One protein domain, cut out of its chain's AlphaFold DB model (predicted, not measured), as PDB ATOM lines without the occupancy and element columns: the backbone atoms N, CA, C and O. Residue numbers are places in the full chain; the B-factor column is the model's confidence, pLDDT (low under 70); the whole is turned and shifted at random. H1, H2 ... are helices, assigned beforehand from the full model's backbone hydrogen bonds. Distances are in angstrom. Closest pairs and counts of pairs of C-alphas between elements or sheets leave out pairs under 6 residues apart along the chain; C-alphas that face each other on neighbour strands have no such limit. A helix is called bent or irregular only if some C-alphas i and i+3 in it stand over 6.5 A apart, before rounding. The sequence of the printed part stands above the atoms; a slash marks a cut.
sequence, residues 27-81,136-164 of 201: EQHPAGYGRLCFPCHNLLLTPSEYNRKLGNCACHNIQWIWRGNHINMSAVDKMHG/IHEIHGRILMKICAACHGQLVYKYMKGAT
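What this domain is: This is residues 27 to 81 and 136 to 164 of the 201 residues of an uncharacterized protein of Archaeoglobus sp (UniProt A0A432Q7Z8). The longest helix, H2, stands on one side of H1, which is in the middle; H5 and H6 are on the opposite side and H3 and H4 along a third, a ring with few contacts. The 84 printed residues hold six named helices, H1 to H6, and no named strand: all helix, compact, radius of gyration of the C-alphas 13.2 A, spans 38 by 25 by 23 A.

Where its parts are: H2, residues 47 to 61, is 20.0 A long and irregular: C-alphas 53 and 56 are 8.9 A apart. H1, residues 33 to 44, 16.9 A, begins at C-alpha 33 (20.798, -1.438, 5.558). H3 is residues 73 to 80, H4 136 to 139, H5 144 to 152 and H6 156 to 160, ending at C-alpha 160 (15.168, -3.182, 17.487).

How they stand to each other: H2 and H1 are close but not clearly touching, closest C-alphas His 41 and Tyr 50, 6.6 A, at a shallow tilt of 25 degrees, opposite ways. H5 and H6 touch, closest C-alphas Ala 149 and Val 156, 6.1 A. H3 and H4 touch, closest C-alphas Asp 77 and His 137, 6.9 A. Every O i to N i+4 pair is within hydrogen-bond range in H3 and H6, but 6 of 8 in H1, 4 of 5 in H5 and 5 of 11 in H2, with 5 of 12 O i to N i+3; H4 is too short.

The domain as a whole: C-alphas 63 and 153 are farthest apart, 37.8 A. Residues 82 to 135 are not printed; C-alphas 81 and 136 are 8.4 A apart. The link H2 to H3 is long, 11 residues. Residues 27 to 35 and 155 to 164 have pLDDT under 70.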
ATOM      1  N   GLU A  27      20.702   3.128  13.928       52.75
ATOM      2  CA  GLU A  27      20.507   4.500  13.440       52.75
ATOM      3  C   GLU A  27      21.695   5.080  12.691       52.75
ATOM      4  O   GLU A  27      21.498   5.945  11.845       52.75
ATOM      5  N   GLN A  28      22.918   4.637  12.989       58.78
ATOM      6  CA  GLN A  28      24.127   5.236  12.413       58.78
ATOM      7  C   GLN A  28      24.363   4.830  10.948       58.78
ATOM      8  O   GLN A  28      25.340   5.251  10.337       58.78
ATOM      9  N   HIS A  29      23.472   4.016  10.376       62.25
ATOM     10  CA  HIS A  29      23.524   3.567   8.990       62.25
ATOM     11  C   HIS A  29      22.370   4.179   8.186       62.25
ATOM     12  O   HIS A  29      21.272   4.329   8.732       62.25
ATOM     13  N   PRO A  30      22.567   4.465   6.880       55.69
ATOM     14  CA  PRO A  30      21.497   4.918   6.003       55.69
ATOM     15  C   PRO A  30      20.261   4.026   6.125       55.69
ATOM     16  O   PRO A  30      20.363   2.798   6.265       55.69
ATOM     17  N   ALA A  31      19.087   4.654   6.068       54.75
ATOM     18  CA  ALA A  31      17.818   3.956   6.185       54.75
ATOM     19  C   ALA A  31      17.750   2.797   5.177       54.75
ATOM     20  O   ALA A  31      17.888   2.991   3.974       54.75
ATOM     21  N   GLY A  32      17.556   1.582   5.690       59.06
ATOM     22  CA  GLY A  32      17.484   0.361   4.888       59.06
ATOM     23  C   GLY A  32      18.485  -0.694   5.337       59.06
ATOM     24  O   GLY A  32      18.072  -1.780   5.719       59.06
ATOM     25  N   TYR A  33      19.781  -0.389   5.382       62.22
ATOM     26  CA  TYR A  33      20.798  -1.438   5.558       62.22
ATOM     27  C   TYR A  33      20.974  -1.872   7.017       62.22
ATOM     28  O   TYR A  33      20.769  -3.042   7.337       62.22
ATOM     29  N   GLY A  34      21.236  -0.937   7.939       66.88
ATOM     30  CA  GLY A  34      21.370  -1.269   9.367       66.88
ATOM     31  C   GLY A  34      20.104  -1.913   9.949       66.88
ATOM     32  O   GLY A  34      20.174  -2.845  10.746       66.88
ATOM     33  N   ARG A  35      18.929  -1.483   9.469       67.12
ATOM     34  CA  ARG A  35      17.621  -2.014   9.888       67.12
ATOM     35  C   ARG A  35      17.338  -3.435   9.402       67.12
ATOM     36  O   ARG A  35      16.499  -4.096  10.001       67.12
ATOM     37  N   LEU A  36      17.996  -3.891   8.340       72.31
ATOM     38  CA  LEU A  36      17.830  -5.246   7.808       72.31
ATOM     39  C   LEU A  36      18.906  -6.203   8.328       72.31
ATOM     40  O   LEU A  36      18.615  -7.372   8.563       72.31
ATOM     41  N   CYS A  37      20.131  -5.719   8.535       77.69
ATOM     42  CA  CYS A  37      21.263  -6.565   8.910       77.69
ATOM     43  C   CYS A  37      21.332  -6.835  10.423       77.69
ATOM     44  O   CYS A  37      21.430  -7.990  10.846       77.69
ATOM     45  N   PHE A  38      21.241  -5.788  11.249       77.56
ATOM     46  CA  PHE A  38      21.457  -5.911  12.694       77.56
ATOM     47  C   PHE A  38      20.451  -6.775  13.449       77.56
ATOM     48  O   PHE A  38      20.884  -7.468  14.365       77.56
ATOM     49  N   PRO A  39      19.156  -6.832  13.087       77.81
ATOM     50  CA  PRO A  39      18.223  -7.758  13.725       77.81
ATOM     51  C   PRO A  39      18.707  -9.205  13.713       77.81
ATOM     52  O   PRO A  39      18.770  -9.863  14.748       77.81
ATOM     53  N   CYS A  40      19.096  -9.683  12.532       80.81
ATOM     54  CA  CYS A  40      19.581 -11.041  12.361       80.81
ATOM     55  C   CYS A  40      20.943 -11.218  13.022       80.81
ATOM     56  O   CYS A  40      21.198 -12.258  13.612       80.81
ATOM     57  N   HIS A  41      21.830 -10.228  12.944       82.00
ATOM     58  CA  HIS A  41      23.162 -10.354  13.531       82.00
ATOM     59  C   HIS A  41      23.141 -10.326  15.060       82.00
ATOM     60  O   HIS A  41      23.869 -11.102  15.662       82.00
ATOM     61  N   ASN A  42      22.257  -9.549  15.681       77.19
ATOM     62  CA  ASN A  42      22.049  -9.571  17.132       77.19
ATOM     63  C   ASN A  42      21.390 -10.870  17.607       77.19
ATOM     64  O   ASN A  42      21.653 -11.319  18.716       77.19
ATOM     65  N   LEU A  43      20.520 -11.464  16.782       79.94
ATOM     66  CA  LEU A  43      19.823 -12.703  17.124       79.94
ATOM     67  C   LEU A  43      20.691 -13.952  16.910       79.94
ATOM     68  O   LEU A  43      20.627 -14.895  17.692       79.94
ATOM     69  N   LEU A  44      21.451 -13.998  15.812       83.44
ATOM     70  CA  LEU A  44      22.102 -15.220  15.325       83.44
ATOM     71  C   LEU A  44      23.590 -15.320  15.678       83.44
ATOM     72  O   LEU A  44      24.188 -16.384  15.453       83.44
ATOM     73  N   LEU A  45      24.196 -14.228  16.151       82.12
ATOM     74  CA  LEU A  45      25.601 -14.168  16.546       82.12
ATOM     75  C   LEU A  45      25.711 -13.952  18.052       82.12
ATOM     76  O   LEU A  45      24.950 -13.193  18.648       82.12
ATOM     77  N   THR A  46      26.712 -14.576  18.660       82.44
ATOM     78  CA  THR A  46      27.141 -14.206  20.014       82.44
ATOM     79  C   THR A  46      27.736 -12.788  20.018       82.44
ATOM     80  O   THR A  46      28.222 -12.328  18.979       82.44
ATOM     81  N   PRO A  47      27.801 -12.092  21.170       78.81
ATOM     82  CA  PRO A  47      28.421 -10.763  21.247       78.81
ATOM     83  C   PRO A  47      29.865 -10.722  20.715       78.81
ATOM     84  O   PRO A  47      30.255  -9.783  20.025       78.81
ATOM     85  N   SER A  48      30.648 -11.774  20.978       78.69
ATOM     86  CA  SER A  48      32.014 -11.923  20.457       78.69
ATOM     87  C   SER A  48      32.035 -12.033  18.929       78.69
ATOM     88  O   SER A  48      32.791 -11.331  18.254       78.69
ATOM     89  N   GLU A  49      31.170 -12.871  18.355       83.56
ATOM     90  CA  GLU A  49      31.067 -13.020  16.904       83.56
ATOM     91  C   GLU A  49      30.569 -11.753  16.221       83.56
ATOM     92  O   GLU A  49      31.085 -11.411  15.158       83.56
ATOM     93  N   TYR A  50      29.596 -11.072  16.828       81.38
ATOM     94  CA  TYR A  50      29.091  -9.789  16.362       81.38
ATOM     95  C   TYR A  50      30.230  -8.770  16.286       81.38
ATOM     96  O   TYR A  50      30.523  -8.258  15.207       81.38
ATOM     97  N   ASN A  51      30.949  -8.554  17.391       78.56
ATOM     98  CA  ASN A  51      32.045  -7.585  17.444       78.56
ATOM     99  C   ASN A  51      33.178  -7.939  16.478       78.56
ATOM    100  O   ASN A  51      33.682  -7.069  15.776       78.56
ATOM    101  N   ARG A  52      33.540  -9.219  16.370       81.50
ATOM    102  CA  ARG A  52      34.581  -9.666  15.436       81.50
ATOM    103  C   ARG A  52      34.192  -9.463  13.969       81.50
ATOM    104  O   ARG A  52      35.061  -9.195  13.148       81.50
ATOM    105  N   LYS A  53      32.917  -9.664  13.616       79.06
ATOM    106  CA  LYS A  53      32.450  -9.628  12.218       79.06
ATOM    107  C   LYS A  53      31.963  -8.248  11.772       79.06
ATOM    108  O   LYS A  53      32.004  -7.967  10.579       79.06
ATOM    109  N   LEU A  54      31.459  -7.436  12.698       76.38
ATOM    110  CA  LEU A  54      30.723  -6.197  12.412       76.38
ATOM    111  C   LEU A  54      31.227  -5.001  13.222       76.38
ATOM    112  O   LEU A  54      30.922  -3.865  12.867       76.38
ATOM    113  N   GLY A  55      31.982  -5.238  14.298       71.81
ATOM    114  CA  GLY A  55      32.599  -4.168  15.076       71.81
ATOM    115  C   GLY A  55      33.581  -3.351  14.237       71.81
ATOM    116  O   GLY A  55      34.035  -3.787  13.177       71.81
ATOM    117  N   ASN A  56      33.901  -2.144  14.711       71.00
ATOM    118  CA  ASN A  56      34.875  -1.239  14.085       71.00
ATOM    119  C   ASN A  56      34.605  -0.957  12.594       71.00
ATOM    120  O   ASN A  56      35.542  -0.841  11.804       71.00
ATOM    121  N   CYS A  57      33.332  -0.894  12.189       74.81
ATOM    122  CA  CYS A  57      32.930  -0.686  10.795       74.81
ATOM    123  C   CYS A  57      33.508  -1.738   9.822       74.81
ATOM    124  O   CYS A  57      33.744  -1.427   8.654       74.81
ATOM    125  N   ALA A  58      33.725  -2.986  10.265       76.69
ATOM    126  CA  ALA A  58      34.404  -4.026   9.480       76.69
ATOM    127  C   ALA A  58      33.805  -4.254   8.080       76.69
ATOM    128  O   ALA A  58      34.538  -4.553   7.137       76.69
ATOM    129  N   CYS A  59      32.495  -4.053   7.899       73.31
ATOM    130  CA  CYS A  59      31.855  -4.148   6.587       73.31
ATOM    131  C   CYS A  59      32.423  -3.157   5.560       73.31
ATOM    132  O   CYS A  59      32.436  -3.477   4.374       73.31
ATOM    133  N   HIS A  60      32.909  -1.991   5.996       77.06
ATOM    134  CA  HIS A  60      33.487  -0.967   5.121       77.06
ATOM    135  C   HIS A  60      34.925  -1.297   4.697       77.06
ATOM    136  O   HIS A  60      35.398  -0.775   3.691       77.06
ATOM    137  N   ASN A  61      35.593  -2.202   5.418       76.75
ATOM    138  CA  ASN A  61      36.965  -2.629   5.131       76.75
ATOM    139  C   ASN A  61      37.028  -3.812   4.154       76.75
ATOM    140  O   ASN A  61      38.109  -4.232   3.749       76.75
ATOM    141  N   ILE A  62      35.876  -4.364   3.765       78.62
ATOM    142  CA  ILE A  62      35.798  -5.493   2.842       78.62
ATOM    143  C   ILE A  62      35.400  -4.964   1.463       78.62
ATOM    144  O   ILE A  62      34.222  -4.748   1.178       78.62
ATOM    145  N   GLN A  63      36.391  -4.786   0.588       77.31
ATOM    146  CA  GLN A  63      36.255  -4.125  -0.721       77.31
ATOM    147  C   GLN A  63      35.179  -4.737  -1.642       77.31
ATOM    148  O   GLN A  63      34.583  -4.045  -2.467       77.31
ATOM    149  N   TRP A  64      34.896  -6.038  -1.527       80.25
ATOM    150  CA  TRP A  64      33.849  -6.682  -2.333       80.25
ATOM    151  C   TRP A  64      32.436  -6.533  -1.753       80.25
ATOM    152  O   TRP A  64      31.465  -6.772  -2.475       80.25
ATOM    153  N   ILE A  65      32.311  -6.132  -0.484       80.56
ATOM    154  CA  ILE A  65      31.042  -5.821   0.189       80.56
ATOM    155  C   ILE A  65      30.744  -4.334   0.081       80.56
ATOM    156  O   ILE A  65      29.631  -3.968  -0.283       80.56
ATOM    157  N   TRP A  66      31.717  -3.490   0.407       79.81
ATOM    158  CA  TRP A  66      31.555  -2.047   0.463       79.81
ATOM    159  C   TRP A  66      32.247  -1.376  -0.713       79.81
ATOM    160  O   TRP A  66      33.452  -1.516  -0.913       79.81
ATOM    161  N   ARG A  67      31.473  -0.613  -1.485       75.38
ATOM    162  CA  ARG A  67      31.949   0.121  -2.660       75.38
ATOM    163  C   ARG A  67      31.693   1.616  -2.495       75.38
ATOM    164  O   ARG A  67      31.002   2.243  -3.294       75.38
ATOM    165  N   GLY A  68      32.210   2.169  -1.402       72.06
ATOM    166  CA  GLY A  68      32.206   3.605  -1.107       72.06
ATOM    167  C   GLY A  68      30.875   4.152  -0.591       72.06
ATOM    168  O   GLY A  68      30.863   4.824   0.432       72.06
ATOM    169  N   ASN A  69      29.760   3.865  -1.266       73.00
ATOM    170  CA  ASN A  69      28.427   4.354  -0.881       73.00
ATOM    171  C   ASN A  69      27.324   3.287  -0.924       73.00
ATOM    172  O   ASN A  69      26.171   3.583  -0.613       73.00
ATOM    173  N   HIS A  70      27.650   2.060  -1.323       74.81
ATOM    174  CA  HIS A  70      26.684   0.978  -1.432       74.81
ATOM    175  C   HIS A  70      27.255  -0.341  -0.922       74.81
ATOM    176  O   HIS A  70      28.451  -0.627  -1.046       74.81
ATOM    177  N   ILE A  71      26.350  -1.158  -0.383       77.06
ATOM    178  CA  ILE A  71      26.622  -2.538   0.003       77.06
ATOM    179  C   ILE A  71      26.249  -3.450  -1.166       77.06
ATOM    180  O   ILE A  71      25.114  -3.444  -1.647       77.06
ATOM    181  N   ASN A  72      27.193  -4.275  -1.603       83.12
ATOM    182  CA  ASN A  72      26.957  -5.325  -2.580       83.12
ATOM    183  C   ASN A  72      26.202  -6.489  -1.925       83.12
ATOM    184  O   ASN A  72      26.799  -7.442  -1.424       83.12
ATOM    185  N   MET A  73      24.871  -6.420  -1.954       80.31
ATOM    186  CA  MET A  73      24.010  -7.430  -1.333       80.31
ATOM    187  C   MET A  73      24.195  -8.832  -1.923       80.31
ATOM    188  O   MET A  73      24.046  -9.804  -1.191       80.31
ATOM    189  N   SER A  74      24.594  -8.962  -3.193       82.75
ATOM    190  CA  SER A  74      24.903 -10.270  -3.789       82.75
ATOM    191  C   SER A  74      26.168 -10.884  -3.181       82.75
ATOM    192  O   SER A  74      26.193 -12.071  -2.858       82.75
ATOM    193  N   ALA A  75      27.212 -10.077  -2.970       84.50
ATOM    194  CA  ALA A  75      28.425 -10.533  -2.293       84.50
ATOM    195  C   ALA A  75      28.147 -10.892  -0.827       84.50
ATOM    196  O   ALA A  75      28.613 -11.928  -0.354       84.50
ATOM    197  N   VAL A  76      27.343 -10.080  -0.132       82.31
ATOM    198  CA  VAL A  76      26.912 -10.368   1.244       82.31
ATOM    199  C   VAL A  76      26.157 -11.696   1.308       82.31
ATOM    200  O   VAL A  76      26.498 -12.574   2.100       82.31
ATOM    201  N   ASP A  77      25.186 -11.878   0.419       82.38
ATOM    202  CA  ASP A  77      24.348 -13.067   0.383       82.38
ATOM    203  C   ASP A  77      25.129 -14.358   0.086       82.38
ATOM    204  O   ASP A  77      24.830 -15.413   0.660       82.38
ATOM    205  N   LYS A  78      26.172 -14.278  -0.751       82.19
ATOM    206  CA  LYS A  78      27.082 -15.404  -1.006       82.19
ATOM    207  C   LYS A  78      27.859 -15.823   0.243       82.19
ATOM    208  O   LYS A  78      28.020 -17.020   0.460       82.19
ATOM    209  N   MET A  79      28.310 -14.882   1.077       82.62
ATOM    210  CA  MET A  79      29.054 -15.230   2.299       82.62
ATOM    211  C   MET A  79      28.163 -15.809   3.395       82.62
ATOM    212  O   MET A  79      28.624 -16.625   4.191       82.62
ATOM    213  N   HIS A  80      26.901 -15.382   3.479       85.12
ATOM    214  CA  HIS A  80      25.971 -15.934   4.467       85.12
ATOM    215  C   HIS A  80      25.575 -17.378   4.153       85.12
ATOM    216  O   HIS A  80      25.308 -18.149   5.078       85.12
ATOM    217  N   GLY A  81      25.555 -17.762   2.874       86.44
ATOM    218  CA  GLY A  81      25.207 -19.117   2.454       86.44
ATOM    219  C   GLY A  81      23.820 -19.534   2.960       86.44
ATOM    220  O   GLY A  81      22.867 -18.754   2.894       86.44
ATOM    221  N   ILE A 136      18.872 -14.980   2.163       82.56
ATOM    222  CA  ILE A 136      18.185 -14.529   3.383       82.56
ATOM    223  C   ILE A 136      17.712 -13.071   3.284       82.56
ATOM    224  O   ILE A 136      16.633 -12.732   3.774       82.56
ATOM    225  N   HIS A 137      18.472 -12.223   2.587       82.06
ATOM    226  CA  HIS A 137      18.114 -10.819   2.383       82.06
ATOM    227  C   HIS A 137      16.983 -10.623   1.374       82.06
ATOM    228  O   HIS A 137      16.241  -9.650   1.475       82.06
ATOM    229  N   GLU A 138      16.829 -11.532   0.413       81.56
ATOM    230  CA  GLU A 138      15.826 -11.412  -0.647       81.56
ATOM    231  C   GLU A 138      14.481 -11.986  -0.206       81.56
ATOM    232  O   GLU A 138      13.448 -11.330  -0.351       81.56
ATOM    233  N   ILE A 139      14.505 -13.183   0.388       82.19
ATOM    234  CA  ILE A 139      13.297 -13.914   0.782       82.19
ATOM    235  C   ILE A 139      12.596 -13.203   1.946       82.19
ATOM    236  O   ILE A 139      11.380 -13.020   1.923       82.19
ATOM    237  N   HIS A 140      13.357 -12.760   2.952       81.50
ATOM    238  CA  HIS A 140      12.789 -12.207   4.184       81.50
ATOM    239  C   HIS A 140      13.030 -10.712   4.378       81.50
ATOM    240  O   HIS A 140      12.376 -10.124   5.235       81.50
ATOM    241  N   GLY A 141      13.884 -10.052   3.587       76.50
ATOM    242  CA  GLY A 141      14.257  -8.650   3.826       76.50
ATOM    243  C   GLY A 141      13.059  -7.701   3.958       76.50
ATOM    244  O   GLY A 141      13.037  -6.838   4.827       76.50
ATOM    245  N   ARG A 142      11.993  -7.906   3.176       77.12
ATOM    246  CA  ARG A 142      10.791  -7.048   3.224       77.12
ATOM    247  C   ARG A 142       9.825  -7.358   4.371       77.12
ATOM    248  O   ARG A 142       8.986  -6.521   4.698       77.12
ATOM    249  N   ILE A 143       9.915  -8.546   4.965       82.62
ATOM    250  CA  ILE A 143       8.979  -9.010   6.000       82.62
ATOM    251  C   ILE A 143       9.655  -9.320   7.334       82.62
ATOM    252  O   ILE A 143       8.954  -9.658   8.282       82.62
ATOM    253  N   LEU A 144      10.975  -9.159   7.441       80.50
ATOM    254  CA  LEU A 144      11.763  -9.508   8.623       80.50
ATOM    255  C   LEU A 144      11.166  -8.924   9.906       80.50
ATOM    256  O   LEU A 144      10.958  -9.632  10.884       80.50
ATOM    257  N   MET A 145      10.779  -7.651   9.861       77.19
ATOM    258  CA  MET A 145      10.132  -6.981  10.987       77.19
ATOM    259  C   MET A 145       8.799  -7.646  11.370       77.19
ATOM    260  O   MET A 145       8.536  -7.868  12.550       77.19
ATOM    261  N   LYS A 146       7.979  -8.028  10.384       82.81
ATOM    262  CA  LYS A 146       6.705  -8.723  10.628       82.81
ATOM    263  C   LYS A 146       6.931 -10.092  11.275       82.81
ATOM    264  O   LYS A 146       6.159 -10.464  12.149       82.81
ATOM    265  N   ILE A 147       8.000 -10.797  10.888       83.44
ATOM    266  CA  ILE A 147       8.388 -12.081  11.491       83.44
ATOM    267  C   ILE A 147       8.705 -11.886  12.978       83.44
ATOM    268  O   ILE A 147       8.142 -12.584  13.817       83.44
ATOM    269  N   CYS A 148       9.532 -10.896  13.328       79.88
ATOM    270  CA  CYS A 148       9.854 -10.604  14.729       79.88
ATOM    271  C   CYS A 148       8.597 -10.247  15.540       79.88
ATOM    272  O   CYS A 148       8.412 -10.723  16.660       79.88
ATOM    273  N   ALA A 149       7.717  -9.419  14.970       83.44
ATOM    274  CA  ALA A 149       6.512  -8.958  15.649       83.44
ATOM    275  C   ALA A 149       5.439 -10.040  15.820       83.44
ATOM    276  O   ALA A 149       4.599  -9.896  16.705       83.44
ATOM    277  N   ALA A 150       5.463 -11.112  15.022       82.31
ATOM    278  CA  ALA A 150       4.519 -12.217  15.161       82.31
ATOM    279  C   ALA A 150       4.635 -12.908  16.531       82.31
ATOM    280  O   ALA A 150       3.620 -13.286  17.107       82.31
ATOM    281  N   CYS A 151       5.853 -13.013  17.073       74.75
ATOM    282  CA  CYS A 151       6.100 -13.648  18.372       74.75
ATOM    283  C   CYS A 151       6.344 -12.635  19.499       74.75
ATOM    284  O   CYS A 151       5.916 -12.853  20.627       74.75
ATOM    285  N   HIS A 152       7.019 -11.517  19.213       78.38
ATOM    286  CA  HIS A 152       7.403 -10.529  20.232       78.38
ATOM    287  C   HIS A 152       6.465  -9.310  20.297       78.38
ATOM    288  O   HIS A 152       6.697  -8.379  21.073       78.38
ATOM    289  N   GLY A 153       5.419  -9.286  19.467       80.38
ATOM    290  CA  GLY A 153       4.513  -8.151  19.326       80.38
ATOM    291  C   GLY A 153       5.168  -6.928  18.675       80.38
ATOM    292  O   GLY A 153       6.370  -6.878  18.413       80.38
ATOM    293  N   GLN A 154       4.381  -5.879  18.434       74.81
ATOM    294  CA  GLN A 154       4.877  -4.645  17.803       74.81
ATOM    295  C   GLN A 154       5.903  -3.889  18.669       74.81
ATOM    296  O   GLN A 154       6.669  -3.075  18.155       74.81
ATOM    297  N   LEU A 155       5.954  -4.152  19.979       65.81
ATOM    298  CA  LEU A 155       6.931  -3.545  20.886       65.81
ATOM    299  C   LEU A 155       8.367  -3.980  20.581       65.81
ATOM    300  O   LEU A 155       9.287  -3.211  20.861       65.81
ATOM    301  N   VAL A 156       8.571  -5.130  19.925       68.25
ATOM    302  CA  VAL A 156       9.900  -5.548  19.447       68.25
ATOM    303  C   VAL A 156      10.520  -4.503  18.529       68.25
ATOM    304  O   VAL A 156      11.728  -4.291  18.552       68.25
ATOM    305  N   TYR A 157       9.688  -3.752  17.799       64.00
ATOM    306  CA  TYR A 157      10.150  -2.649  16.975       64.00
ATOM    307  C   TYR A 157      10.883  -1.595  17.793       64.00
ATOM    308  O   TYR A 157      11.779  -0.984  17.241       64.00
ATOM    309  N   LYS A 158      10.570  -1.391  19.079       56.50
ATOM    310  CA  LYS A 158      11.278  -0.445  19.959       56.50
ATOM    311  C   LYS A 158      12.613  -0.986  20.473       56.50
ATOM    312  O   LYS A 158      13.550  -0.216  20.603       56.50
ATOM    313  N   TYR A 159      12.719  -2.290  20.719       54.53
ATOM    314  CA  TYR A 159      13.980  -2.929  21.120       54.53
ATOM    315  C   TYR A 159      14.947  -3.069  19.940       54.53
ATOM    316  O   TYR A 159      16.156  -2.937  20.096       54.53
ATOM    317  N   MET A 160      14.406  -3.248  18.734       54.12
ATOM    318  CA  MET A 160      15.168  -3.182  17.487       54.12
ATOM    319  C   MET A 160      15.460  -1.732  17.062       54.12
ATOM    320  O   MET A 160      16.499  -1.464  16.465       54.12
ATOM    321  N   LYS A 161      14.571  -0.787  17.410       43.25
ATOM    322  CA  LYS A 161      14.780   0.672  17.384       43.25
ATOM    323  C   LYS A 161      15.317   1.177  18.733       43.25
ATOM    324  O   LYS A 161      14.874   2.227  19.198       43.25
ATOM    325  N   GLY A 162      16.284   0.495  19.363       44.06
ATOM    326  CA  GLY A 162      17.113   1.036  20.467       44.06
ATOM    327  C   GLY A 162      18.039   2.169  19.994       44.06
ATOM    328  O   GLY A 162      19.228   2.208  20.278       44.06
ATOM    329  N   ALA A 163      17.449   2.988  19.139       41.69
ATOM    330  CA  ALA A 163      17.942   3.895  18.147       41.69
ATOM    331  C   ALA A 163      16.672   4.581  17.554       41.69
ATOM    332  O   ALA A 163      16.320   4.376  16.390       41.69
ATOM    333  N   THR A 164      15.855   5.218  18.405       32.47
ATOM    334  CA  THR A 164      15.199   6.540  18.229       32.47
ATOM    335  C   THR A 164      14.176   6.719  19.349       32.47
ATOM    336  O   THR A 164      13.165   6.019  19.441       32.47
TER     337      THR A 164